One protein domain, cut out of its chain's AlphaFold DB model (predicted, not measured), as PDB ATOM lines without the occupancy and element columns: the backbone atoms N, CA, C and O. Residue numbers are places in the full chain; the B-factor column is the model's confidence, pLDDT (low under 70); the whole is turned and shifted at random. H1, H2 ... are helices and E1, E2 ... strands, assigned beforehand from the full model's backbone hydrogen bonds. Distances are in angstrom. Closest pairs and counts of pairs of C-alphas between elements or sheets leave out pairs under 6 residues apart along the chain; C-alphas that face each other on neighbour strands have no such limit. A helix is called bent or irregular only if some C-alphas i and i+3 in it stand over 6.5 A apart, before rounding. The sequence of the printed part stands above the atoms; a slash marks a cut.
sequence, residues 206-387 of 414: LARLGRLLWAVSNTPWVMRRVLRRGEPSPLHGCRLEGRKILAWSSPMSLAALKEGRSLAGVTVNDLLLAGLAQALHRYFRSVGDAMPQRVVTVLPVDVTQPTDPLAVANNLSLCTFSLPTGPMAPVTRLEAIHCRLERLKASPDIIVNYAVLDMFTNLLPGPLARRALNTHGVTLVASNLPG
ATOM      1  N   LEU A 206     -31.848  15.407 -41.340       56.91
ATOM      2  CA  LEU A 206     -30.383  15.468 -41.259       56.91
ATOM      3  C   LEU A 206     -29.771  14.137 -40.808       56.91
ATOM      4  O   LEU A 206     -28.801  13.680 -41.404       56.91
ATOM      5  N   ALA A 207     -30.380  13.455 -39.835       56.09
ATOM      6  CA  ALA A 207     -29.947  12.121 -39.424       56.09
ATOM      7  C   ALA A 207     -30.131  11.084 -40.549       56.09
ATOM      8  O   ALA A 207     -29.299  10.196 -40.719       56.09
ATOM      9  N   ARG A 208     -31.177  11.218 -41.380       56.31
ATOM     10  CA  ARG A 208     -31.344  10.386 -42.588       56.31
ATOM     11  C   ARG A 208     -30.216  10.610 -43.597       56.31
ATOM     12  O   ARG A 208     -29.663   9.628 -44.083       56.31
ATOM     13  N   LEU A 209     -29.867  11.867 -43.880       60.84
ATOM     14  CA  LEU A 209     -28.778  12.209 -44.801       60.84
ATOM     15  C   LEU A 209     -27.415  11.747 -44.263       60.84
ATOM     16  O   LEU A 209     -26.653  11.119 -44.993       60.84
ATOM     17  N   GLY A 210     -27.147  11.969 -42.973       66.44
ATOM     18  CA  GLY A 210     -25.934  11.503 -42.299       66.44
ATOM     19  C   GLY A 210     -25.780   9.983 -42.347       66.44
ATOM     20  O   GLY A 210     -24.704   9.489 -42.668       66.44
ATOM     21  N   ARG A 211     -26.863   9.221 -42.142       61.06
ATOM     22  CA  ARG A 211     -26.846   7.760 -42.321       61.06
ATOM     23  C   ARG A 211     -26.624   7.337 -43.760       61.06
ATOM     24  O   ARG A 211     -25.994   6.317 -43.970       61.06
ATOM     25  N   LEU A 212     -27.143   8.076 -44.737       61.31
ATOM     26  CA  LEU A 212     -26.950   7.748 -46.147       61.31
ATOM     27  C   LEU A 212     -25.481   7.944 -46.541       61.31
ATOM     28  O   LEU A 212     -24.885   7.057 -47.141       61.31
ATOM     29  N   LEU A 213     -24.865   9.043 -46.093       67.75
ATOM     30  CA  LEU A 213     -23.428   9.287 -46.244       67.75
ATOM     31  C   LEU A 213     -22.585   8.235 -45.507       67.75
ATOM     32  O   LEU A 213     -21.624   7.712 -46.068       67.75
ATOM     33  N   TRP A 214     -22.977   7.871 -44.285       66.19
ATOM     34  CA  TRP A 214     -22.297   6.853 -43.484       66.19
ATOM     35  C   TRP A 214     -22.471   5.430 -44.045       66.19
ATOM     36  O   TRP A 214     -21.542   4.628 -44.034       66.19
ATOM     37  N   ALA A 215     -23.643   5.108 -44.593       61.62
ATOM     38  CA  ALA A 215     -23.905   3.845 -45.272       61.62
ATOM     39  C   ALA A 215     -23.068   3.742 -46.545       61.62
ATOM     40  O   ALA A 215     -22.452   2.707 -46.780       61.62
ATOM     41  N   VAL A 216     -22.975   4.820 -47.330       66.31
ATOM     42  CA  VAL A 216     -22.107   4.881 -48.514       66.31
ATOM     43  C   VAL A 216     -20.639   4.694 -48.123       66.31
ATOM     44  O   VAL A 216     -19.951   3.895 -48.759       66.31
ATOM     45  N   SER A 217     -20.163   5.336 -47.050       69.88
ATOM     46  CA  SER A 217     -18.770   5.187 -46.602       69.88
ATOM     47  C   SER A 217     -18.449   3.792 -46.047       69.88
ATOM     48  O   SER A 217     -17.347   3.294 -46.261       69.88
ATOM     49  N   ASN A 218     -19.409   3.117 -45.403       67.06
ATOM     50  CA  ASN A 218     -19.235   1.767 -44.845       67.06
ATOM     51  C   ASN A 218     -19.653   0.636 -45.801       67.06
ATOM     52  O   ASN A 218     -19.413  -0.541 -45.512       67.06
ATOM     53  N   THR A 219     -20.219   0.967 -46.968       67.69
ATOM     54  CA  THR A 219     -20.604  -0.005 -48.005       67.69
ATOM     55  C   THR A 219     -19.456  -0.955 -48.366       67.69
ATOM     56  O   THR A 219     -19.719  -2.156 -48.438       67.69
ATOM     57  N   PRO A 220     -18.185  -0.518 -48.526       73.12
ATOM     58  CA  PRO A 220     -17.079  -1.431 -48.822       73.12
ATOM     59  C   PRO A 220     -16.839  -2.483 -47.730       73.12
ATOM     60  O   PRO A 220     -16.512  -3.626 -48.045       73.12
ATOM     61  N   TRP A 221     -17.028  -2.135 -46.453       69.00
ATOM     62  CA  TRP A 221     -16.817  -3.056 -45.332       69.00
ATOM     63  C   TRP A 221     -17.934  -4.101 -45.242       69.00
ATOM     64  O   TRP A 221     -17.664  -5.305 -45.172       69.00
ATOM     65  N   VAL A 222     -19.187  -3.653 -45.355       66.38
ATOM     66  CA  VAL A 222     -20.365  -4.528 -45.426       66.38
ATOM     67  C   VAL A 222     -20.291  -5.435 -46.652       66.38
ATOM     68  O   VAL A 222     -20.438  -6.652 -46.535       66.38
ATOM     69  N   MET A 223     -19.972  -4.877 -47.824       67.31
ATOM     70  CA  MET A 223     -19.786  -5.652 -49.049       67.31
ATOM     71  C   MET A 223     -18.663  -6.666 -48.893       67.31
ATOM     72  O   MET A 223     -18.860  -7.820 -49.250       67.31
ATOM     73  N   ARG A 224     -17.522  -6.311 -48.287       69.44
ATOM     74  CA  ARG A 224     -16.452  -7.278 -48.003       69.44
ATOM     75  C   ARG A 224     -16.950  -8.428 -47.128       69.44
ATOM     76  O   ARG A 224     -16.533  -9.559 -47.346       69.44
ATOM     77  N   ARG A 225     -17.826  -8.180 -46.153       64.81
ATOM     78  CA  ARG A 225     -18.395  -9.228 -45.288       64.81
ATOM     79  C   ARG A 225     -19.381 -10.132 -46.029       64.81
ATOM     80  O   ARG A 225     -19.333 -11.342 -45.848       64.81
ATOM     81  N   VAL A 226     -20.223  -9.557 -46.884       64.12
ATOM     82  CA  VAL A 226     -21.212 -10.283 -47.701       64.12
ATOM     83  C   VAL A 226     -20.550 -11.063 -48.848       64.12
ATOM     84  O   VAL A 226     -20.998 -12.153 -49.201       64.12
ATOM     85  N   LEU A 227     -19.467 -10.522 -49.416       65.62
ATOM     86  CA  LEU A 227     -18.698 -11.110 -50.519       65.62
ATOM     87  C   LEU A 227     -17.610 -12.087 -50.051       65.62
ATOM     88  O   LEU A 227     -17.017 -12.774 -50.885       65.62
ATOM     89  N   ARG A 228     -17.329 -12.172 -48.743       67.94
ATOM     90  CA  ARG A 228     -16.436 -13.203 -48.199       67.94
ATOM     91  C   ARG A 228     -17.003 -14.575 -48.553       67.94
ATOM     92  O   ARG A 228     -18.163 -14.873 -48.272       67.94
ATOM     93  N   ARG A 229     -16.168 -15.415 -49.165       66.38
ATOM     94  CA  ARG A 229     -16.494 -16.831 -49.346       66.38
ATOM     95  C   ARG A 229     -16.619 -17.471 -47.964       66.38
ATOM     96  O   ARG A 229     -15.783 -17.220 -47.097       66.38
ATOM     97  N   GLY A 230     -17.691 -18.235 -47.768       67.44
ATOM     98  CA  GLY A 230     -17.845 -19.071 -46.583       67.44
ATOM     99  C   GLY A 230     -16.790 -20.176 -46.574       67.44
ATOM    100  O   GLY A 230     -16.182 -20.466 -47.608       67.44
ATOM    101  N   GLU A 231     -16.577 -20.784 -45.410       70.50
ATOM    102  CA  GLU A 231     -15.827 -22.038 -45.341       70.50
ATOM    103  C   GLU A 231     -16.555 -23.089 -46.200       70.50
ATOM    104  O   GLU A 231     -17.793 -23.124 -46.188       70.50
ATOM    105  N   PRO A 232     -15.829 -23.917 -46.973       73.06
ATOM    106  CA  PRO A 232     -16.433 -25.074 -47.618       73.06
ATOM    107  C   PRO A 232     -17.179 -25.893 -46.565       73.06
ATOM    108  O   PRO A 232     -16.647 -26.153 -45.488       73.06
ATOM    109  N   SER A 233     -18.423 -26.263 -46.849       74.62
ATOM    110  CA  SER A 233     -19.185 -27.154 -45.978       74.62
ATOM    111  C   SER A 233     -20.009 -28.112 -46.828       74.62
ATOM    112  O   SER A 233     -20.402 -27.738 -47.932       74.62
ATOM    113  N   PRO A 234     -20.355 -29.303 -46.319       77.69
ATOM    114  CA  PRO A 234     -21.238 -30.232 -47.029       77.69
ATOM    115  C   PRO A 234     -22.599 -29.628 -47.424       77.69
ATOM    116  O   PRO A 234     -23.249 -30.096 -48.352       77.69
ATOM    117  N   LEU A 235     -23.035 -28.571 -46.729       77.94
ATOM    118  CA  LEU A 235     -24.301 -27.872 -46.976       77.94
ATOM    119  C   LEU A 235     -24.160 -26.683 -47.941       77.94
ATOM    120  O   LEU A 235     -25.152 -26.029 -48.263       77.94
ATOM    121  N   HIS A 236     -22.943 -26.364 -48.392       73.56
ATOM    122  CA  HIS A 236     -22.662 -25.184 -49.196       73.56
ATOM    123  C   HIS A 236     -21.702 -25.475 -50.352       73.56
ATOM    124  O   HIS A 236     -20.601 -25.976 -50.165       73.56
ATOM    125  N   GLY A 237     -22.081 -25.056 -51.562       62.34
ATOM    126  CA  GLY A 237     -21.211 -25.113 -52.745       62.34
ATOM    127  C   GLY A 237     -21.629 -26.144 -53.792       62.34
ATOM    128  O   GLY A 237     -21.308 -25.959 -54.966       62.34
ATOM    129  N   CYS A 238     -22.429 -27.143 -53.416       67.06
ATOM    130  CA  CYS A 238     -23.026 -28.093 -54.353       67.06
ATOM    131  C   CYS A 238     -24.136 -27.439 -55.194       67.06
ATOM    132  O   CYS A 238     -24.814 -26.493 -54.776       67.06
ATOM    133  N   ARG A 239     -24.327 -27.934 -56.421       73.12
ATOM    134  CA  ARG A 239     -25.433 -27.503 -57.282       73.12
ATOM    135  C   ARG A 239     -26.736 -28.083 -56.729       73.12
ATOM    136  O   ARG A 239     -26.907 -29.293 -56.718       73.12
ATOM    137  N   LEU A 240     -27.654 -27.215 -56.307       76.69
ATOM    138  CA  LEU A 240     -28.976 -27.629 -55.835       76.69
ATOM    139  C   LEU A 240     -29.814 -28.183 -56.999       76.69
ATOM    140  O   LEU A 240     -29.930 -27.538 -58.045       76.69
ATOM    141  N   GLU A 241     -30.442 -29.341 -56.792       77.38
ATOM    142  CA  GLU A 241     -31.298 -30.020 -57.782       77.38
ATOM    143  C   GLU A 241     -32.661 -29.340 -57.986       77.38
ATOM    144  O   GLU A 241     -33.411 -29.686 -58.893       77.38
ATOM    145  N   GLY A 242     -33.012 -28.375 -57.130       73.75
ATOM    146  CA  GLY A 242     -34.327 -27.726 -57.132       73.75
ATOM    147  C   GLY A 242     -35.417 -28.511 -56.398       73.75
ATOM    148  O   GLY A 242     -36.538 -28.022 -56.288       73.75
ATOM    149  N   ARG A 243     -35.099 -29.689 -55.843       77.81
ATOM    150  CA  ARG A 243     -35.958 -30.383 -54.878       77.81
ATOM    151  C   ARG A 243     -35.796 -29.719 -53.506       77.81
ATOM    152  O   ARG A 243     -34.705 -29.744 -52.947       77.81
ATOM    153  N   LYS A 244     -36.867 -29.118 -52.985       80.81
ATOM    154  CA  LYS A 244     -36.926 -28.594 -51.613       80.81
ATOM    155  C   LYS A 244     -37.557 -29.666 -50.736       80.81
ATOM    156  O   LYS A 244     -38.676 -30.066 -51.032       80.81
ATOM    157  N   ILE A 245     -36.836 -30.139 -49.727       85.12
ATOM    158  CA  ILE A 245     -37.345 -31.087 -48.733       85.12
ATOM    159  C   ILE A 245     -37.729 -30.271 -47.508       85.12
ATOM    160  O   ILE A 245     -36.933 -29.454 -47.046       85.12
ATOM    161  N   LEU A 246     -38.955 -30.452 -47.029       89.00
ATOM    162  CA  LEU A 246     -39.372 -29.889 -45.755       89.00
ATOM    163  C   LEU A 246     -39.247 -30.956 -44.670       89.00
ATOM    164  O   LEU A 246     -39.334 -32.149 -44.949       89.00
ATOM    165  N   ALA A 247     -39.036 -30.511 -43.439       89.19
ATOM    166  CA  ALA A 247     -39.061 -31.352 -42.253       89.19
ATOM    167  C   ALA A 247     -39.469 -30.500 -41.047       89.19
ATOM    168  O   ALA A 247     -39.229 -29.285 -41.030       89.19
ATOM    169  N   TRP A 248     -40.051 -31.147 -40.041       89.62
ATOM    170  CA  TRP A 248     -40.298 -30.586 -38.716       89.62
ATOM    171  C   TRP A 248     -39.909 -31.604 -37.641       89.62
ATOM    172  O   TRP A 248     -39.882 -32.808 -37.893       89.62
ATOM    173  N   SER A 249     -39.543 -31.120 -36.456       89.50
ATOM    174  CA  SER A 249     -39.300 -31.979 -35.295       89.50
ATOM    175  C   SER A 249     -40.602 -32.243 -34.548       89.50
ATOM    176  O   SER A 249     -41.581 -31.520 -34.724       89.50
ATOM    177  N   SER A 250     -40.577 -33.197 -33.620       87.31
ATOM    178  CA  SER A 250     -41.602 -33.267 -32.580       87.31
ATOM    179  C   SER A 250     -41.686 -31.939 -31.803       87.31
ATOM    180  O   SER A 250     -40.661 -31.247 -31.673       87.31
ATOM    181  N   PRO A 251     -42.869 -31.577 -31.274       87.50
ATOM    182  CA  PRO A 251     -43.041 -30.362 -30.490       87.50
ATOM    183  C   PRO A 251     -42.095 -30.320 -29.288       87.50
ATOM    184  O   PRO A 251     -41.913 -31.311 -28.580       87.50
ATOM    185  N   MET A 252     -41.503 -29.154 -29.037       89.12
ATOM    186  CA  MET A 252     -40.673 -28.915 -27.855       89.12
ATOM    187  C   MET A 252     -41.402 -27.991 -26.884       89.12
ATOM    188  O   MET A 252     -41.990 -26.989 -27.292       89.12
ATOM    189  N   SER A 253     -41.313 -28.284 -25.584       90.62
ATOM    190  CA  SER A 253     -41.942 -27.454 -24.556       90.62
ATOM    191  C   SER A 253     -41.322 -26.055 -24.508       90.62
ATOM    192  O   SER A 253     -40.159 -25.872 -24.137       90.62
ATOM    193  N   LEU A 254     -42.128 -25.038 -24.827       89.38
ATOM    194  CA  LEU A 254     -41.729 -23.640 -24.683       89.38
ATOM    195  C   LEU A 254     -41.470 -23.272 -23.215       89.38
ATOM    196  O   LEU A 254     -40.629 -22.416 -22.946       89.38
ATOM    197  N   ALA A 255     -42.163 -23.912 -22.268       90.81
ATOM    198  CA  ALA A 255     -41.926 -23.709 -20.841       90.81
ATOM    199  C   ALA A 255     -40.503 -24.142 -20.457       90.81
ATOM    200  O   ALA A 255     -39.773 -23.347 -19.872       90.81
ATOM    201  N   ALA A 256     -40.066 -25.321 -20.912       92.31
ATOM    202  CA  ALA A 256     -38.702 -25.805 -20.690       92.31
ATOM    203  C   ALA A 256     -37.648 -24.886 -21.337       92.31
ATOM    204  O   ALA A 256     -36.622 -24.576 -20.732       92.31
ATOM    205  N   LEU A 257     -37.913 -24.366 -22.544       91.81
ATOM    206  CA  LEU A 257     -37.030 -23.376 -23.177       91.81
ATOM    207  C   LEU A 257     -36.971 -22.055 -22.390       91.81
ATOM    208  O   LEU A 257     -35.905 -21.447 -22.279       91.81
ATOM    209  N   LYS A 258     -38.104 -21.588 -21.849       91.19
ATOM    210  CA  LYS A 258     -38.175 -20.375 -21.017       91.19
ATOM    211  C   LYS A 258     -37.470 -20.560 -19.672       91.19
ATOM    212  O   LYS A 258     -36.876 -19.606 -19.178       91.19
ATOM    213  N   GLU A 259     -37.510 -21.750 -19.095       94.19
ATOM    214  CA  GLU A 259     -36.754 -22.081 -17.890       94.19
ATOM    215  C   GLU A 259     -35.250 -22.082 -18.182       94.19
ATOM    216  O   GLU A 259     -34.497 -21.321 -17.571       94.19
ATOM    217  N   GLY A 260     -34.825 -22.816 -19.218       92.00
ATOM    218  CA  GLY A 260     -33.424 -22.881 -19.636       92.00
ATOM    219  C   GLY A 260     -32.824 -21.509 -19.955       92.00
ATOM    220  O   GLY A 260     -31.683 -21.234 -19.588       92.00
ATOM    221  N   ARG A 261     -33.599 -20.601 -20.574       92.69
ATOM    222  CA  ARG A 261     -33.112 -19.239 -20.872       92.69
ATOM    223  C   ARG A 261     -32.846 -18.447 -19.589       92.69
ATOM    224  O   ARG A 261     -31.937 -17.627 -19.563       92.69
ATOM    225  N   SER A 262     -33.660 -18.677 -18.558       92.81
ATOM    226  CA  SER A 262     -33.609 -17.939 -17.297       92.81
ATOM    227  C   SER A 262     -32.415 -18.404 -16.469       92.81
ATOM    228  O   SER A 262     -31.673 -17.570 -15.966       92.81
ATOM    229  N   LEU A 263     -32.171 -19.718 -16.435       92.81
ATOM    230  CA  LEU A 263     -30.995 -20.315 -15.796       92.81
ATOM    231  C   LEU A 263     -29.681 -19.876 -16.453       92.81
ATOM    232  O   LEU A 263     -28.707 -19.604 -15.760       92.81
ATOM    233  N   ALA A 264     -29.651 -19.787 -17.785       91.88
ATOM    234  CA  ALA A 264     -28.449 -19.408 -18.526       91.88
ATOM    235  C   ALA A 264     -28.267 -17.887 -18.701       91.88
ATOM    236  O   ALA A 264     -27.244 -17.463 -19.230       91.88
ATOM    237  N   GLY A 265     -29.241 -17.058 -18.304       93.12
ATOM    238  CA  GLY A 265     -29.176 -15.601 -18.482       93.12
ATOM    239  C   GLY A 265     -29.203 -15.140 -19.948       93.12
ATOM    240  O   GLY A 265     -28.628 -14.107 -20.279       93.12
ATOM    241  N   VAL A 266     -29.859 -15.893 -20.838       94.12
ATOM    242  CA  VAL A 266     -29.888 -15.652 -22.296       94.12
ATOM    243  C   VAL A 266     -31.320 -15.571 -22.844       94.12
ATOM    244  O   VAL A 266     -32.311 -15.707 -22.122       94.12
ATOM    245  N   THR A 267     -31.472 -15.343 -24.151       91.69
ATOM    246  CA  THR A 267     -32.777 -15.353 -24.830       91.69
ATOM    247  C   THR A 267     -33.126 -16.735 -25.396       91.69
ATOM    248  O   THR A 267     -32.256 -17.567 -25.641       91.69
ATOM    249  N   VAL A 268     -34.416 -16.985 -25.673       91.25
ATOM    250  CA  VAL A 268     -34.864 -18.233 -26.336       91.25
ATOM    251  C   VAL A 268     -34.193 -18.404 -27.704       91.25
ATOM    252  O   VAL A 268     -33.811 -19.509 -28.073       91.25
ATOM    253  N   ASN A 269     -34.009 -17.308 -28.445       92.38
ATOM    254  CA  ASN A 269     -33.339 -17.331 -29.743       92.38
ATOM    255  C   ASN A 269     -31.882 -17.819 -29.634       92.38
ATOM    256  O   ASN A 269     -31.415 -18.541 -30.513       92.38
ATOM    257  N   ASP A 270     -31.189 -17.473 -28.546       94.50
ATOM    258  CA  ASP A 270     -29.803 -17.893 -28.309       94.50
ATOM    259  C   ASP A 270     -29.730 -19.409 -28.088       94.50
ATOM    260  O   ASP A 270     -28.882 -20.076 -28.681       94.50
ATOM    261  N   LEU A 271     -30.670 -19.967 -27.313       94.88
ATOM    262  CA  LEU A 271     -30.788 -21.413 -27.094       94.88
ATOM    263  C   LEU A 271     -31.100 -22.172 -28.385       94.88
ATOM    264  O   LEU A 271     -30.454 -23.180 -28.669       94.88
ATOM    265  N   LEU A 272     -32.054 -21.687 -29.187       94.31
ATOM    266  CA  LEU A 272     -32.414 -22.316 -30.461       94.31
ATOM    267  C   LEU A 272     -31.231 -22.315 -31.438       94.31
ATOM    268  O   LEU A 272     -30.927 -23.344 -32.042       94.31
ATOM    269  N   LEU A 273     -30.513 -21.193 -31.555       95.19
ATOM    270  CA  LEU A 273     -29.322 -21.103 -32.400       95.19
ATOM    271  C   LEU A 273     -28.164 -21.959 -31.870       95.19
ATOM    272  O   LEU A 273     -27.446 -22.558 -32.668       95.19
ATOM    273  N   ALA A 274     -27.988 -22.065 -30.551       95.69
ATOM    274  CA  ALA A 274     -27.000 -22.961 -29.951       95.69
ATOM    275  C   ALA A 274     -27.329 -24.437 -30.214       95.69
ATOM    276  O   ALA A 274     -26.439 -25.202 -30.594       95.69
ATOM    277  N   GLY A 275     -28.604 -24.819 -30.097       94.69
ATOM    278  CA  GLY A 275     -29.097 -26.148 -30.453       94.69
ATOM    279  C   GLY A 275     -28.870 -26.468 -31.930       94.69
ATOM    280  O   GLY A 275     -28.304 -27.513 -32.253       94.69
ATOM    281  N   LEU A 276     -29.209 -25.534 -32.824       94.62
ATOM    282  CA  LEU A 276     -28.966 -25.660 -34.263       94.62
ATOM    283  C   LEU A 276     -27.472 -25.802 -34.579       94.62
ATOM    284  O   LEU A 276     -27.071 -26.687 -35.330       94.62
ATOM    285  N   ALA A 277     -26.627 -24.982 -33.956       95.31
ATOM    286  CA  ALA A 277     -25.180 -25.066 -34.105       95.31
ATOM    287  C   ALA A 277     -24.626 -26.424 -33.642       95.31
ATOM    288  O   ALA A 277     -23.742 -26.985 -34.290       95.31
ATOM    289  N   GLN A 278     -25.138 -26.962 -32.531       95.19
ATOM    290  CA  GLN A 278     -24.751 -28.275 -32.011       95.19
ATOM    291  C   GLN A 278     -25.249 -29.420 -32.908       95.19
ATOM    292  O   GLN A 278     -24.535 -30.406 -33.101       95.19
ATOM    293  N   ALA A 279     -26.448 -29.306 -33.482       93.31
ATOM    294  CA  ALA A 279     -26.967 -30.263 -34.454       93.31
ATOM    295  C   ALA A 279     -26.103 -30.293 -35.723       93.31
ATOM    296  O   ALA A 279     -25.667 -31.367 -36.135       93.31
ATOM    297  N   LEU A 280     -25.758 -29.123 -36.269       92.44
ATOM    298  CA  LEU A 280     -24.850 -29.000 -37.412       92.44
ATOM    299  C   LEU A 280     -23.460 -29.562 -37.108       92.44
ATOM    300  O   LEU A 280     -22.898 -30.268 -37.935       92.44
ATOM    301  N   HIS A 281     -22.923 -29.310 -35.913       92.50
ATOM    302  CA  HIS A 281     -21.655 -29.900 -35.481       92.50
ATOM    303  C   HIS A 281     -21.689 -31.435 -35.519       92.50
ATOM    304  O   HIS A 281     -20.786 -32.060 -36.075       92.50
ATOM    305  N   ARG A 282     -22.747 -32.048 -34.968       92.50
ATOM    306  CA  ARG A 282     -22.931 -33.508 -35.008       92.50
ATOM    307  C   ARG A 282     -23.065 -34.026 -36.441       92.50
ATOM    308  O   ARG A 282     -22.433 -35.023 -36.768       92.50
ATOM    309  N   TYR A 283     -23.819 -33.322 -37.284       91.56
ATOM    310  CA  TYR A 283     -23.993 -33.668 -38.693       91.56
ATOM    311  C   TYR A 283     -22.675 -33.611 -39.479       91.56
ATOM    312  O   TYR A 283     -22.310 -34.565 -40.159       91.56
ATOM    313  N   PHE A 284     -21.903 -32.529 -39.353       89.94
ATOM    314  CA  PHE A 284     -20.607 -32.428 -40.029       89.94
ATOM    315  C   PHE A 284     -19.626 -33.495 -39.545       89.94
ATOM    316  O   PHE A 284     -18.888 -34.057 -40.348       89.94
ATOM    317  N   ARG A 285     -19.663 -33.837 -38.250       89.94
ATOM    318  CA  ARG A 285     -18.869 -34.939 -37.706       89.94
ATOM    319  C   ARG A 285     -19.269 -36.296 -38.295       89.94
ATOM    320  O   ARG A 285     -18.385 -37.114 -38.514       89.94
ATOM    321  N   SER A 286     -20.557 -36.542 -38.553       90.12
ATOM    322  CA  SER A 286     -21.009 -37.812 -39.145       90.12
ATOM    323  C   SER A 286     -20.708 -37.941 -40.639       90.12
ATOM    324  O   SER A 286     -20.559 -39.055 -41.119       90.12
ATOM    325  N   VAL A 287     -20.621 -36.825 -41.373       85.94
ATOM    326  CA  VAL A 287     -20.363 -36.828 -42.827       85.94
ATOM    327  C   VAL A 287     -18.867 -36.968 -43.160       85.94
ATOM    328  O   VAL A 287     -18.528 -37.340 -44.274       85.94
ATOM    329  N   GLY A 288     -17.957 -36.733 -42.206       68.75
ATOM    330  CA  GLY A 288     -16.526 -37.056 -42.335       68.75
ATOM    331  C   GLY A 288     -15.676 -36.068 -43.150       68.75
ATOM    332  O   GLY A 288     -14.468 -36.005 -42.937       68.75
ATOM    333  N   ASP A 289     -16.289 -35.236 -43.996       60.66
ATOM    334  CA  ASP A 289     -15.593 -34.260 -44.840       60.66
ATOM    335  C   ASP A 289     -15.557 -32.861 -44.204       60.66
ATOM    336  O   ASP A 289     -16.592 -32.228 -44.005       60.66
ATOM    337  N   ALA A 290     -14.345 -32.385 -43.890       67.50
ATOM    338  CA  ALA A 290     -13.997 -31.020 -43.472       67.50
ATOM    339  C   ALA A 290     -15.061 -30.304 -42.614       67.50
ATOM    340  O   ALA A 290     -15.893 -29.547 -43.114       67.50
ATOM    341  N   MET A 291     -15.000 -30.489 -41.292       77.81
ATOM    342  CA  MET A 291     -15.900 -29.803 -40.366       77.81
ATOM    343  C   MET A 291     -15.652 -28.282 -40.392       77.81
ATOM    344  O   MET A 291     -14.607 -27.836 -39.902       77.81
ATOM    345  N   PRO A 292     -16.601 -27.465 -40.890       85.81
ATOM    346  CA  PRO A 292     -16.454 -26.021 -40.842       85.81
ATOM    347  C   PRO A 292     -16.451 -25.573 -39.379       85.81
ATOM    348  O   PRO A 292     -17.313 -25.954 -38.574       85.81
ATOM    349  N   GLN A 293     -15.496 -24.717 -39.027       88.19
ATOM    350  CA  GLN A 293     -15.442 -24.098 -37.704       88.19
ATOM    351  C   GLN A 293     -16.633 -23.159 -37.506       88.19
ATOM    352  O   GLN A 293     -17.079 -22.908 -36.378       88.19
ATOM    353  N   ARG A 294     -17.152 -22.623 -38.613       89.88
ATOM    354  CA  ARG A 294     -18.238 -21.655 -38.603       89.88
ATOM    355  C   ARG A 294     -19.053 -21.697 -39.888       89.88
ATOM    356  O   ARG A 294     -18.521 -21.667 -40.992       89.88
ATOM    357  N   VAL A 295     -20.369 -21.647 -39.719       89.62
ATOM    358  CA  VAL A 295     -21.344 -21.585 -40.808       89.62
ATOM    359  C   VAL A 295     -21.889 -20.166 -40.920       89.62
ATOM    360  O   VAL A 295     -22.383 -19.588 -39.947       89.62
ATOM    361  N   VAL A 296     -21.806 -19.574 -42.112       88.75
ATOM    362  CA  VAL A 296     -22.392 -18.253 -42.369       88.75
ATOM    363  C   VAL A 296     -23.907 -18.405 -42.493       88.75
ATOM    364  O   VAL A 296     -24.416 -19.013 -43.437       88.75
ATOM    365  N   THR A 297     -24.606 -17.832 -41.521       89.56
ATOM    366  CA  THR A 297     -26.057 -17.887 -41.352       89.56
ATOM    367  C   THR A 297     -26.653 -16.506 -41.585       89.56
ATOM    368  O   THR A 297     -26.130 -15.521 -41.069       89.56
ATOM    369  N   VAL A 298     -27.737 -16.402 -42.346       88.75
ATOM    370  CA  VAL A 298     -28.508 -15.157 -42.443       88.75
ATOM    371  C   VAL A 298     -29.572 -15.138 -41.355       88.75
ATOM    372  O   VAL A 298     -30.345 -16.084 -41.232       88.75
ATOM    373  N   LEU A 299     -29.607 -14.048 -40.593       89.19
ATOM    374  CA  LEU A 299     -30.640 -13.751 -39.607       89.19
ATOM    375  C   LEU A 299     -31.447 -12.545 -40.103       89.19
ATOM    376  O   LEU A 299     -30.889 -11.443 -40.196       89.19
ATOM    377  N   PRO A 300     -32.728 -12.726 -40.461       86.25
ATOM    378  CA  PRO A 300     -33.616 -11.614 -40.760       86.25
ATOM    379  C   PRO A 300     -33.894 -10.803 -39.491       86.25
ATOM    380  O   PRO A 300     -34.276 -11.365 -38.466       86.25
ATOM    381  N   VAL A 301     -33.714  -9.486 -39.565       82.06
ATOM    382  CA  VAL A 301     -33.991  -8.557 -38.462       82.06
ATOM    383  C   VAL A 301     -34.950  -7.484 -38.954       82.06
ATOM    384  O   VAL A 301     -34.655  -6.804 -39.934       82.06
ATOM    385  N   ASP A 302     -36.087  -7.327 -38.283       75.94
ATOM    386  CA  ASP A 302     -37.044  -6.256 -38.572       75.94
ATOM    387  C   ASP A 302     -36.436  -4.893 -38.211       75.94
ATOM    388  O   ASP A 302     -35.894  -4.709 -37.117       75.94
ATOM    389  N   VAL A 303     -36.485  -3.951 -39.154       69.00
ATOM    390  CA  VAL A 303     -35.934  -2.598 -38.989       69.00
ATOM    391  C   VAL A 303     -36.990  -1.532 -38.728       69.00
ATOM    392  O   VAL A 303     -36.637  -0.378 -38.478       69.00
ATOM    393  N   THR A 304     -38.278  -1.873 -38.768       59.25
ATOM    394  CA  THR A 304     -39.350  -0.885 -38.601       59.25
ATOM    395  C   THR A 304     -40.412  -1.324 -37.614       59.25
ATOM    396  O   THR A 304     -40.701  -2.499 -37.447       59.25
ATOM    397  N   GLN A 305     -41.062  -0.339 -37.002       53.94
ATOM    398  CA  GLN A 305     -42.368  -0.543 -36.391       53.94
ATOM    399  C   GLN A 305     -43.418  -0.295 -37.478       53.94
ATOM    400  O   GLN A 305     -43.437   0.816 -38.018       53.94
ATOM    401  N   PRO A 306     -44.254  -1.276 -37.852       48.97
ATOM    402  CA  PRO A 306     -45.392  -0.983 -38.708       48.97
ATOM    403  C   PRO A 306     -46.313   0.009 -37.980       48.97
ATOM    404  O   PRO A 306     -46.628  -0.171 -36.806       48.97
ATOM    405  N   THR A 307     -46.709   1.085 -38.663       49.28
ATOM    406  CA  THR A 307     -47.652   2.090 -38.132       49.28
ATOM    407  C   THR A 307     -49.075   1.549 -38.003       49.28
ATOM    408  O   THR A 307     -49.859   2.093 -37.236       49.28
ATOM    409  N   ASP A 308     -49.394   0.493 -38.752       54.50
ATOM    410  CA  ASP A 308     -50.644  -0.260 -38.683       54.50
ATOM    411  C   ASP A 308     -50.290  -1.744 -38.470       54.50
ATOM    412  O   ASP A 308     -49.567  -2.296 -39.306       54.50
ATOM    413  N   PRO A 309     -50.750  -2.394 -37.381       55.62
ATOM    414  CA  PRO A 309     -50.468  -3.802 -37.098       55.62
ATOM    415  C   PRO A 309     -50.870  -4.760 -38.224       55.62
ATOM    416  O   PRO A 309     -50.263  -5.818 -38.357       55.62
ATOM    417  N   LEU A 310     -51.871  -4.397 -39.029       57.53
ATOM    418  CA  LEU A 310     -52.383  -5.236 -40.111       57.53
ATOM    419  C   LEU A 310     -51.598  -5.052 -41.416       57.53
ATOM    420  O   LEU A 310     -51.679  -5.886 -42.316       57.53
ATOM    421  N   ALA A 311     -50.823  -3.976 -41.561       59.44
ATOM    422  CA  ALA A 311     -50.121  -3.697 -42.806       59.44
ATOM    423  C   ALA A 311     -49.034  -4.746 -43.099       59.44
ATOM    424  O   ALA A 311     -48.083  -4.922 -42.338       59.44
ATOM    425  N   VAL A 312     -49.129  -5.387 -44.266       57.78
ATOM    426  CA  VAL A 312     -48.115  -6.336 -44.736       57.78
ATOM    427  C   VAL A 312     -46.932  -5.572 -45.341       57.78
ATOM    428  O   VAL A 312     -47.014  -5.027 -46.451       57.78
ATOM    429  N   ALA A 313     -45.821  -5.543 -44.606       63.59
ATOM    430  CA  ALA A 313     -44.592  -4.856 -44.987       63.59
ATOM    431  C   ALA A 313     -43.431  -5.841 -45.218       63.59
ATOM    432  O   ALA A 313     -43.516  -7.025 -44.906       63.59
ATOM    433  N   ASN A 314     -42.353  -5.345 -45.829       66.94
ATOM    434  CA  ASN A 314     -41.153  -6.121 -46.161       66.94
ATOM    435  C   ASN A 314     -39.890  -5.406 -45.658       66.94
ATOM    436  O   ASN A 314     -38.906  -5.222 -46.379       66.94
ATOM    437  N   ASN A 315     -39.932  -4.972 -44.402       71.38
ATOM    438  CA  ASN A 315     -38.910  -4.124 -43.802       71.38
ATOM    439  C   ASN A 315     -37.898  -4.959 -43.005       71.38
ATOM    440  O   ASN A 315     -37.639  -4.701 -41.831       71.38
ATOM    441  N   LEU A 316     -37.324  -5.981 -43.644       76.06
ATOM    442  CA  LEU A 316     -36.293  -6.815 -43.031       76.06
ATOM    443  C   LEU A 316     -34.894  -6.410 -43.505       76.06
ATOM    444  O   LEU A 316     -34.647  -6.112 -44.673       76.06
ATOM    445  N   SER A 317     -33.942  -6.469 -42.588       80.62
ATOM    446  CA  SER A 317     -32.516  -6.474 -42.877       80.62
ATOM    447  C   SER A 317     -31.995  -7.908 -42.853       80.62
ATOM    448  O   SER A 317     -32.277  -8.664 -41.925       80.62
ATOM    449  N   LEU A 318     -31.224  -8.300 -43.868       83.69
ATOM    450  CA  LEU A 318     -30.637  -9.640 -43.970       83.69
ATOM    451  C   LEU A 318     -29.211  -9.623 -43.412       83.69
ATOM    452  O   LEU A 318     -28.246  -9.382 -44.140       83.69
ATOM    453  N   CYS A 319     -29.074  -9.856 -42.108       84.94
ATOM    454  CA  CYS A 319     -27.786  -9.776 -41.427       84.94
ATOM    455  C   CYS A 319     -27.018 -11.098 -41.498       84.94
ATOM    456  O   CYS A 319     -27.592 -12.170 -41.338       84.94
ATOM    457  N   THR A 320     -25.696 -11.029 -41.686       85.81
ATOM    458  CA  THR A 320     -24.833 -12.219 -41.679       85.81
ATOM    459  C   THR A 320     -24.273 -12.490 -40.283       85.81
ATOM    460  O   THR A 320     -23.578 -11.666 -39.679       85.81
ATOM    461  N   PHE A 321     -24.536 -13.690 -39.785       89.25
ATOM    462  CA  PHE A 321     -24.098 -14.205 -38.502       89.25
ATOM    463  C   PHE A 321     -23.175 -15.409 -38.703       89.25
ATOM    464  O   PHE A 321     -23.461 -16.308 -39.488       89.25
ATOM    465  N   SER A 322     -22.044 -15.433 -38.002       90.62
ATOM    466  CA  SER A 322     -21.111 -16.562 -38.047       90.62
ATOM    467  C   SER A 322     -21.451 -17.534 -36.920       90.62
ATOM    468  O   SER A 322     -21.060 -17.321 -35.766       90.62
ATOM    469  N   LEU A 323     -22.209 -18.575 -37.263       93.56
ATOM    470  CA  LEU A 323     -22.676 -19.600 -36.337       93.56
ATOM    471  C   LEU A 323     -21.516 -20.552 -35.997       93.56
ATOM    472  O   LEU A 323     -20.945 -21.143 -36.915       93.56
ATOM    473  N   PRO A 324     -21.118 -20.690 -34.720       94.31
ATOM    474  CA  PRO A 324     -19.997 -21.543 -34.336       94.31
ATOM    475  C   PRO A 324     -20.376 -23.031 -34.388       94.31
ATOM    476  O   PRO A 324     -21.137 -23.511 -33.552       94.31
ATOM    477  N   THR A 325     -19.824 -23.770 -35.349       93.38
ATOM    478  CA  THR A 325     -20.086 -25.212 -35.543       93.38
ATOM    479  C   THR A 325     -18.879 -26.096 -35.240       93.38
ATOM    480  O   THR A 325     -19.017 -27.315 -35.219       93.38
ATOM    481  N   GLY A 326     -17.716 -25.500 -34.969       91.44
ATOM    482  CA  GLY A 326     -16.516 -26.213 -34.534       91.44
ATOM    483  C   GLY A 326     -16.658 -26.925 -33.176       91.44
ATOM    484  O   GLY A 326     -17.705 -26.848 -32.520       91.44
ATOM    485  N   PRO A 327     -15.604 -27.635 -32.742       90.94
ATOM    486  CA  PRO A 327     -15.600 -28.376 -31.489       90.94
ATOM    487  C   PRO A 327     -15.522 -27.403 -30.307       90.94
ATOM    488  O   PRO A 327     -14.588 -26.613 -30.197       90.94
ATOM    489  N   MET A 328     -16.529 -27.438 -29.437       94.12
ATOM    490  CA  MET A 328     -16.603 -26.634 -28.213       94.12
ATOM    491  C   MET A 328     -17.669 -27.188 -27.271       94.12
ATOM    492  O   MET A 328     -18.643 -27.796 -27.731       94.12
ATOM    493  N   ALA A 329     -17.507 -26.927 -25.972       94.81
ATOM    494  CA  ALA A 329     -18.504 -27.267 -24.965       94.81
ATOM    495  C   ALA A 329     -19.840 -26.529 -25.223       94.81
ATOM    496  O   ALA A 329     -19.819 -25.375 -25.671       94.81
ATOM    497  N   PRO A 330     -21.005 -27.148 -24.942       92.88
ATOM    498  CA  PRO A 330     -22.317 -26.540 -25.199       92.88
ATOM    499  C   PRO A 330     -22.532 -25.183 -24.516       92.88
ATOM    500  O   PRO A 330     -23.047 -24.263 -25.145       92.88
ATOM    501  N   VAL A 331     -22.089 -25.035 -23.263       93.50
ATOM    502  CA  VAL A 331     -22.230 -23.782 -22.497       93.50
ATOM    503  C   VAL A 331     -21.401 -22.663 -23.133       93.50
ATOM    504  O   VAL A 331     -21.935 -21.610 -23.467       93.50
ATOM    505  N   THR A 332     -20.132 -22.931 -23.445       95.25
ATOM    506  CA  THR A 332     -19.254 -21.977 -24.142       95.25
ATOM    507  C   THR A 332     -19.806 -21.580 -25.514       95.25
ATOM    508  O   THR A 332     -19.684 -20.431 -25.942       95.25
ATOM    509  N   ARG A 333     -20.445 -22.520 -26.224       96.06
ATOM    510  CA  ARG A 333     -21.117 -22.242 -27.500       96.06
ATOM    511  C   ARG A 333     -22.271 -21.262 -27.321       96.06
ATOM    512  O   ARG A 333     -22.392 -20.328 -28.114       96.06
ATOM    513  N   LEU A 334     -23.099 -21.481 -26.302       96.75
ATOM    514  CA  LEU A 334     -24.240 -20.632 -25.982       96.75
ATOM    515  C   LEU A 334     -23.793 -19.206 -25.639       96.75
ATOM    516  O   LEU A 334     -24.282 -18.258 -26.250       96.75
ATOM    517  N   GLU A 335     -22.809 -19.056 -24.754       95.38
ATOM    518  CA  GLU A 335     -22.236 -17.755 -24.377       95.38
ATOM    519  C   GLU A 335     -21.652 -17.015 -25.588       95.38
ATOM    520  O   GLU A 335     -21.910 -15.825 -25.797       95.38
ATOM    521  N   ALA A 336     -20.904 -17.728 -26.439       95.50
ATOM    522  CA  ALA A 336     -20.327 -17.159 -27.651       95.50
ATOM    523  C   ALA A 336     -21.406 -16.691 -28.641       95.50
ATOM    524  O   ALA A 336     -21.233 -15.657 -29.295       95.50
ATOM    525  N   ILE A 337     -22.505 -17.438 -28.775       96.44
ATOM    526  CA  ILE A 337     -23.648 -17.061 -29.615       96.44
ATOM    527  C   ILE A 337     -24.347 -15.834 -29.036       96.44
ATOM    528  O   ILE A 337     -24.529 -14.862 -29.771       96.44
ATOM    529  N   HIS A 338     -24.655 -15.841 -27.738       95.31
ATOM    530  CA  HIS A 338     -25.297 -14.730 -27.044       95.31
ATOM    531  C   HIS A 338     -24.493 -13.429 -27.206       95.31
ATOM    532  O   HIS A 338     -24.995 -12.448 -27.755       95.31
ATOM    533  N   CYS A 339     -23.194 -13.449 -26.880       94.06
ATOM    534  CA  CYS A 339     -22.311 -12.287 -27.033       94.06
ATOM    535  C   CYS A 339     -22.272 -11.750 -28.474       94.06
ATOM    536  O   CYS A 339     -22.228 -10.539 -28.701       94.06
ATOM    537  N   ARG A 340     -22.256 -12.637 -29.478       93.06
ATOM    538  CA  ARG A 340     -22.240 -12.232 -30.893       93.06
ATOM    539  C   ARG A 340     -23.578 -11.650 -31.340       93.06
ATOM    540  O   ARG A 340     -23.571 -10.730 -32.156       93.06
ATOM    541  N   LEU A 341     -24.696 -12.176 -30.842       91.00
ATOM    542  CA  LEU A 341     -26.030 -11.668 -31.154       91.00
ATOM    543  C   LEU A 341     -26.262 -10.295 -30.535       91.00
ATOM    544  O   LEU A 341     -26.735  -9.410 -31.241       91.00
ATOM    545  N   GLU A 342     -25.858 -10.075 -29.285       89.31
ATOM    546  CA  GLU A 342     -25.955  -8.752 -28.653       89.31
ATOM    547  C   GLU A 342     -25.116  -7.705 -29.398       89.31
ATOM    548  O   GLU A 342     -25.604  -6.621 -29.719       89.31
ATOM    549  N   ARG A 343     -23.895  -8.064 -29.822       87.69
ATOM    550  CA  ARG A 343     -23.081  -7.198 -30.694       87.69
ATOM    551  C   ARG A 343     -23.740  -6.931 -32.046       87.69
ATOM    552  O   ARG A 343     -23.623  -5.823 -32.560       87.69
ATOM    553  N   LEU A 344     -24.406  -7.924 -32.639       85.56
ATOM    554  CA  LEU A 344     -25.113  -7.750 -33.909       85.56
ATOM    555  C   LEU A 344     -26.315  -6.811 -33.753       85.56
ATOM    556  O   LEU A 344     -26.483  -5.925 -34.584       85.56
ATOM    557  N   LYS A 345     -27.113  -6.974 -32.690       81.88
ATOM    558  CA  LYS A 345     -28.272  -6.119 -32.381       81.88
ATOM    559  C   LYS A 345     -27.869  -4.664 -32.143       81.88
ATOM    560  O   LYS A 345     -28.577  -3.762 -32.576       81.88
ATOM    561  N   ALA A 346     -26.731  -4.440 -31.486       79.19
ATOM    562  CA  ALA A 346     -26.172  -3.108 -31.272       79.19
ATOM    563  C   ALA A 346     -25.458  -2.538 -32.513       79.19
ATOM    564  O   ALA A 346     -25.099  -1.360 -32.531       79.19
ATOM    565  N   SER A 347     -25.228  -3.355 -33.547       77.06
ATOM    566  CA  SER A 347     -24.460  -2.937 -34.713       77.06
ATOM    567  C   SER A 347     -25.295  -2.054 -35.645       77.06
ATOM    568  O   SER A 347     -26.409  -2.423 -36.034       77.06
ATOM    569  N   PRO A 348     -24.735  -0.932 -36.125       75.06
ATOM    570  CA  PRO A 348     -25.358  -0.137 -37.180       75.06
ATOM    571  C   PRO A 348     -25.429  -0.879 -38.532       75.06
ATOM    572  O   PRO A 348     -26.133  -0.426 -39.440       75.06
ATOM    573  N   ASP A 349     -24.766  -2.038 -38.659       75.69
ATOM    574  CA  ASP A 349     -24.834  -2.931 -39.824       75.69
ATOM    575  C   ASP A 349     -26.274  -3.251 -40.230       75.69
ATOM    576  O   ASP A 349     -26.560  -3.360 -41.418       75.69
ATOM    577  N   ILE A 350     -27.193  -3.385 -39.266       78.06
ATOM    578  CA  ILE A 350     -28.603  -3.692 -39.533       78.06
ATOM    579  C   ILE A 350     -29.212  -2.638 -40.469       78.06
ATOM    580  O   ILE A 350     -29.821  -2.981 -41.487       78.06
ATOM    581  N   ILE A 351     -29.007  -1.358 -40.158       77.19
ATOM    582  CA  ILE A 351     -29.567  -0.237 -40.920       77.19
ATOM    583  C   ILE A 351     -28.830  -0.075 -42.253       77.19
ATOM    584  O   ILE A 351     -29.461   0.192 -43.275       77.19
ATOM    585  N   VAL A 352     -27.507  -0.268 -42.269       75.31
ATOM    586  CA  VAL A 352     -26.715  -0.168 -43.506       75.31
ATOM    587  C   VAL A 352     -27.072  -1.276 -44.483       75.31
ATOM    588  O   VAL A 352     -27.304  -0.982 -45.650       75.31
ATOM    589  N   ASN A 353     -27.176  -2.526 -44.029       79.12
ATOM    590  CA  ASN A 353     -27.588  -3.657 -44.862       79.12
ATOM    591  C   ASN A 353     -28.948  -3.392 -45.511       79.12
ATOM    592  O   ASN A 353     -29.103  -3.594 -46.716       79.12
ATOM    593  N   TYR A 354     -29.907  -2.892 -44.728       81.44
ATOM    594  CA  TYR A 354     -31.223  -2.509 -45.228       81.44
ATOM    595  C   TYR A 354     -31.129  -1.408 -46.299       81.44
ATOM    596  O   TYR A 354     -31.661  -1.566 -47.397       81.44
ATOM    597  N   ALA A 355     -30.391  -0.328 -46.021       76.94
ATOM    598  CA  ALA A 355     -30.223   0.786 -46.952       76.94
ATOM    599  C   ALA A 355     -29.491   0.383 -48.244       76.94
ATOM    600  O   ALA A 355     -29.871   0.823 -49.324       76.94
ATOM    601  N   VAL A 356     -28.465  -0.469 -48.158       79.00
ATOM    602  CA  VAL A 356     -27.716  -0.977 -49.319       79.00
ATOM    603  C   VAL A 356     -28.602  -1.862 -50.194       79.00
ATOM    604  O   VAL A 356     -28.571  -1.744 -51.420       79.00
ATOM    605  N   LEU A 357     -29.415  -2.724 -49.581       80.38
ATOM    606  CA  LEU A 357     -30.360  -3.586 -50.288       80.38
ATOM    607  C   LEU A 357     -31.412  -2.749 -51.029       80.38
ATOM    608  O   LEU A 357     -31.632  -2.955 -52.227       80.38
ATOM    609  N   ASP A 358     -32.017  -1.772 -50.350       79.06
ATOM    610  CA  ASP A 358     -32.967  -0.847 -50.973       79.06
ATOM    611  C   ASP A 358     -32.309  -0.030 -52.095       79.06
ATOM    612  O   ASP A 358     -32.807  -0.006 -53.219       79.06
ATOM    613  N   MET A 359     -31.124   0.531 -51.855       78.75
ATOM    614  CA  MET A 359     -30.366   1.278 -52.860       78.75
ATOM    615  C   MET A 359     -30.073   0.430 -54.104       78.75
ATOM    616  O   MET A 359     -30.318   0.881 -55.219       78.75
ATOM    617  N   PHE A 360     -29.566  -0.797 -53.962       81.06
ATOM    618  CA  PHE A 360     -29.227  -1.627 -55.122       81.06
ATOM    619  C   PHE A 360     -30.450  -2.057 -55.919       81.06
ATOM    620  O   PHE A 360     -30.406  -2.039 -57.148       81.06
ATOM    621  N   THR A 361     -31.542  -2.409 -55.249       79.44
ATOM    622  CA  THR A 361     -32.793  -2.759 -55.936       79.44
ATOM    623  C   THR A 361     -33.466  -1.545 -56.581       79.44
ATOM    624  O   THR A 361     -34.158  -1.686 -57.593       79.44
ATOM    625  N   ASN A 362     -33.209  -0.344 -56.055       78.44
ATOM    626  CA  ASN A 362     -33.703   0.902 -56.619       78.44
ATOM    627  C   ASN A 362     -32.810   1.512 -57.697       78.44
ATOM    628  O   ASN A 362     -33.342   2.206 -58.543       78.44
ATOM    629  N   LEU A 363     -31.497   1.302 -57.720       79.62
ATOM    630  CA  LEU A 363     -30.624   1.970 -58.696       79.62
ATOM    631  C   LEU A 363     -30.149   1.041 -59.815       79.62
ATOM    632  O   LEU A 363     -29.966   1.497 -60.941       79.62
ATOM    633  N   LEU A 364     -29.929  -0.244 -59.532       83.19
ATOM    634  CA  LEU A 364     -29.325  -1.151 -60.505       83.19
ATOM    635  C   LEU A 364     -30.380  -1.809 -61.410       83.19
ATOM    636  O   LEU A 364     -31.435  -2.229 -60.929       83.19
ATOM    637  N   PRO A 365     -30.072  -2.011 -62.705       83.81
ATOM    638  CA  PRO A 365     -30.825  -2.920 -63.558       83.81
ATOM    639  C   PRO A 365     -30.941  -4.312 -62.946       83.81
ATOM    640  O   PRO A 365     -29.977  -4.825 -62.383       83.81
ATOM    641  N   GLY A 366     -32.090  -4.968 -63.117       80.06
ATOM    642  CA  GLY A 366     -32.409  -6.261 -62.502       80.06
ATOM    643  C   GLY A 366     -31.301  -7.325 -62.580       80.06
ATOM    644  O   GLY A 366     -31.001  -7.935 -61.553       80.06
ATOM    645  N   PRO A 367     -30.635  -7.545 -63.732       80.31
ATOM    646  CA  PRO A 367     -29.507  -8.476 -63.815       80.31
ATOM    647  C   PRO A 367     -28.309  -8.076 -62.939       80.31
ATOM    648  O   PRO A 367     -27.701  -8.936 -62.299       80.31
ATOM    649  N   LEU A 368     -27.993  -6.779 -62.874       81.06
ATOM    650  CA  LEU A 368     -26.910  -6.238 -62.051       81.06
ATOM    651  C   LEU A 368     -27.273  -6.269 -60.565       81.06
ATOM    652  O   LEU A 368     -26.468  -6.739 -59.765       81.06
ATOM    653  N   ALA A 369     -28.497  -5.872 -60.206       80.44
ATOM    654  CA  ALA A 369     -29.020  -5.985 -58.846       80.44
ATOM    655  C   ALA A 369     -28.968  -7.440 -58.359       80.44
ATOM    656  O   ALA A 369     -28.435  -7.726 -57.290       80.44
ATOM    657  N   ARG A 370     -29.439  -8.385 -59.184       79.00
ATOM    658  CA  ARG A 370     -29.395  -9.820 -58.880       79.00
ATOM    659  C   ARG A 370     -27.969 -10.309 -58.653       79.00
ATOM    660  O   ARG A 370     -27.755 -11.095 -57.740       79.00
ATOM    661  N   ARG A 371     -27.005  -9.864 -59.465       78.25
ATOM    662  CA  ARG A 371     -25.592 -10.232 -59.308       78.25
ATOM    663  C   ARG A 371     -24.983  -9.634 -58.037       78.25
ATOM    664  O   ARG A 371     -24.304 -10.357 -57.319       78.25
ATOM    665  N   ALA A 372     -25.245  -8.360 -57.749       75.06
ATOM    666  CA  ALA A 372     -24.728  -7.661 -56.571       75.06
ATOM    667  C   ALA A 372     -25.280  -8.230 -55.253       75.06
ATOM    668  O   ALA A 372     -24.566  -8.314 -54.259       75.06
ATOM    669  N   LEU A 373     -26.542  -8.662 -55.261       74.50
ATOM    670  CA  LEU A 373     -27.240  -9.214 -54.096       74.50
ATOM    671  C   LEU A 373     -27.087 -10.739 -53.976       74.50
ATOM    672  O   LEU A 373     -27.722 -11.365 -53.124       74.50
ATOM    673  N   ASN A 374     -26.281 -11.361 -54.842       73.25
ATOM    674  CA  ASN A 374     -26.054 -12.795 -54.799       73.25
ATOM    675  C   ASN A 374     -24.999 -13.138 -53.742       73.25
ATOM    676  O   ASN A 374     -23.807 -12.894 -53.926       73.25
ATOM    677  N   THR A 375     -25.430 -13.739 -52.638       67.75
ATOM    678  CA  THR A 375     -24.542 -14.116 -51.538       67.75
ATOM    679  C   THR A 375     -23.959 -15.502 -51.771       67.75
ATOM    680  O   THR A 375     -24.605 -16.516 -51.517       67.75
ATOM    681  N   HIS A 376     -22.721 -15.553 -52.256       67.31
ATOM    682  CA  HIS A 376     -22.037 -16.812 -52.553       67.31
ATOM    683  C   HIS A 376     -21.458 -17.524 -51.329       67.31
ATOM    684  O   HIS A 376     -20.984 -18.630 -51.507       67.31
ATOM    685  N   GLY A 377     -21.459 -16.915 -50.139       73.12
ATOM    686  CA  GLY A 377     -20.884 -17.503 -48.921       73.12
ATOM    687  C   GLY A 377     -21.899 -17.925 -47.857       73.12
ATOM    688  O   GLY A 377     -21.487 -18.382 -46.799       73.12
ATOM    689  N   VAL A 378     -23.204 -17.750 -48.098       81.06
ATOM    690  CA  VAL A 378     -24.266 -18.071 -47.126       81.06
ATOM    691  C   VAL A 378     -24.671 -19.536 -47.256       81.06
ATOM    692  O   VAL A 378     -24.930 -20.020 -48.356       81.06
ATOM    693  N   THR A 379     -24.728 -20.240 -46.127       84.50
ATOM    694  CA  THR A 379     -25.062 -21.674 -46.064       84.50
ATOM    695  C   THR A 379     -26.466 -21.926 -45.527       84.50
ATOM    696  O   THR A 379     -27.145 -22.818 -46.025       84.50
ATOM    697  N   LEU A 380     -26.892 -21.121 -44.551       87.50
ATOM    698  CA  LEU A 380     -28.119 -21.310 -43.780       87.50
ATOM    699  C   LEU A 380     -28.881 -19.985 -43.656       87.50
ATOM    700  O   LEU A 380     -28.258 -18.929 -43.512       87.50
ATOM    701  N   VAL A 381     -30.212 -20.027 -43.639       88.69
ATOM    702  CA  VAL A 381     -31.029 -18.937 -43.082       88.69
ATOM    703  C   VAL A 381     -31.745 -19.437 -41.830       88.69
ATOM    704  O   VAL A 381     -32.352 -20.499 -41.845       88.69
ATOM    705  N   ALA A 382     -31.688 -18.671 -40.742       90.62
ATOM    706  CA  ALA A 382     -32.419 -18.983 -39.517       90.62
ATOM    707  C   ALA A 382     -33.337 -17.814 -39.155       90.62
ATOM    708  O   ALA A 382     -32.905 -16.664 -39.077       90.62
ATOM    709  N   SER A 383     -34.616 -18.115 -38.946       89.00
ATOM    710  CA  SER A 383     -35.635 -17.148 -38.553       89.00
ATOM    711  C   SER A 383     -36.463 -17.734 -37.421       89.00
ATOM    712  O   SER A 383     -36.792 -18.916 -37.438       89.00
ATOM    713  N   ASN A 384     -36.774 -16.899 -36.437       87.69
ATOM    714  CA  ASN A 384     -37.636 -17.246 -35.323       87.69
ATOM    715  C   ASN A 384     -38.745 -16.201 -35.245       87.69
ATOM    716  O   ASN A 384     -38.461 -15.002 -35.166       87.69
ATOM    717  N   LEU A 385     -39.992 -16.657 -35.285       81.94
ATOM    718  CA  LEU A 385     -41.168 -15.807 -35.232       81.94
ATOM    719  C   LEU A 385     -41.996 -16.191 -34.004       81.94
ATOM    720  O   LEU A 385     -42.134 -17.379 -33.715       81.94
ATOM    721  N   PRO A 386     -42.536 -15.212 -33.264       78.06
ATOM    722  CA  PRO A 386     -43.425 -15.511 -32.152       78.06
ATOM    723  C   PRO A 386     -44.701 -16.184 -32.669       78.06
ATOM    724  O   PRO A 386     -45.230 -15.809 -33.714       78.06
ATOM    725  N   GLY A 387     -45.197 -17.152 -31.909       82.81
ATOM    726  CA  GLY A 387     -46.505 -17.757 -32.124       82.81
ATOM    727  C   GLY A 387     -47.525 -17.333 -31.059       82.81
ATOM    728  O   GLY A 387     -47.159 -16.703 -30.057       82.81
TER     729      GLY A 387
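This is residues 206 to 387 of the 414 residues of the protein "Putative diacylglycerol O-acyltransferase" of Portunus trituberculatus (UniProt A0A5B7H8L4). What is the main picture? A long strand hairpin, E1 and E2, forms the middle; H4 packs beside E2, with H3 near one end of the hairpin and H5 near the other. H2 joins H3, while bent H1 packs on H5 and H6 folds back on it; residues 238 to 253 and 307 to 312 stick out. What is the make-up? The printed part has 182 residues with six named helices and two strands, ordered H1 H2 H3 E1 E2 H4 H5 H6; it is mostly helix with an antiparallel sheet E1 - E2, compact with a radius of gyration of the C-alphas of 18.1 A, spanning 47 by 38 by 30 A.

How do the strands pair? E1, residues 294 to 302, and E2, residues 316 to 324, form an antiparallel hairpin at 153 degrees, with N 297 and O 321 within hydrogen-bond range at 2.8 A. Which helices surround it? H5, residues 349 to 363, comes closest to E2 at C-alphas Tyr 354 and Ser 317, 4.8 A. H3, residues 268 to 287, touches H4, residues 330 to 345, with residues 270 to 278 alone, closest at C-alphas Ala 274 and Leu 334, 5.4 A, at a steep tilt of 56 degrees, opposite ways. Are the helix backbones complete? Every O i to N i+4 pair is within hydrogen-bond range in the helices and in both arms of H1, residues 206 to 227.

Where is H1 bent? C-alphas 217 and 220 are 7.2 A apart; by its hydrogen bonds it was assigned as one helix, with arms H1a, residues 206 to 217, and H1b, residues 220 to 227, and C-alpha 206 is at (-30.383, 15.468, -41.259). Where are the others? H2 is residues 254 to 264; H3 is 28.8 A long, E1 24.3 A, E2 23.6 A, H4 22.5 A and H5 20.3 A; H6, residues 366 to 372, ends at (-24.728, -7.661, -56.571).

How large is it? The two C-alphas farthest apart, Leu 206 and Gly 288, are 54.3 A apart, and the printed part has no cut. Where are links long and confidence low? The links H1 to H2 and E1 to E2 are long, and pLDDT is under 70 in 43 residues, among them 206 to 219 and 303 to 314.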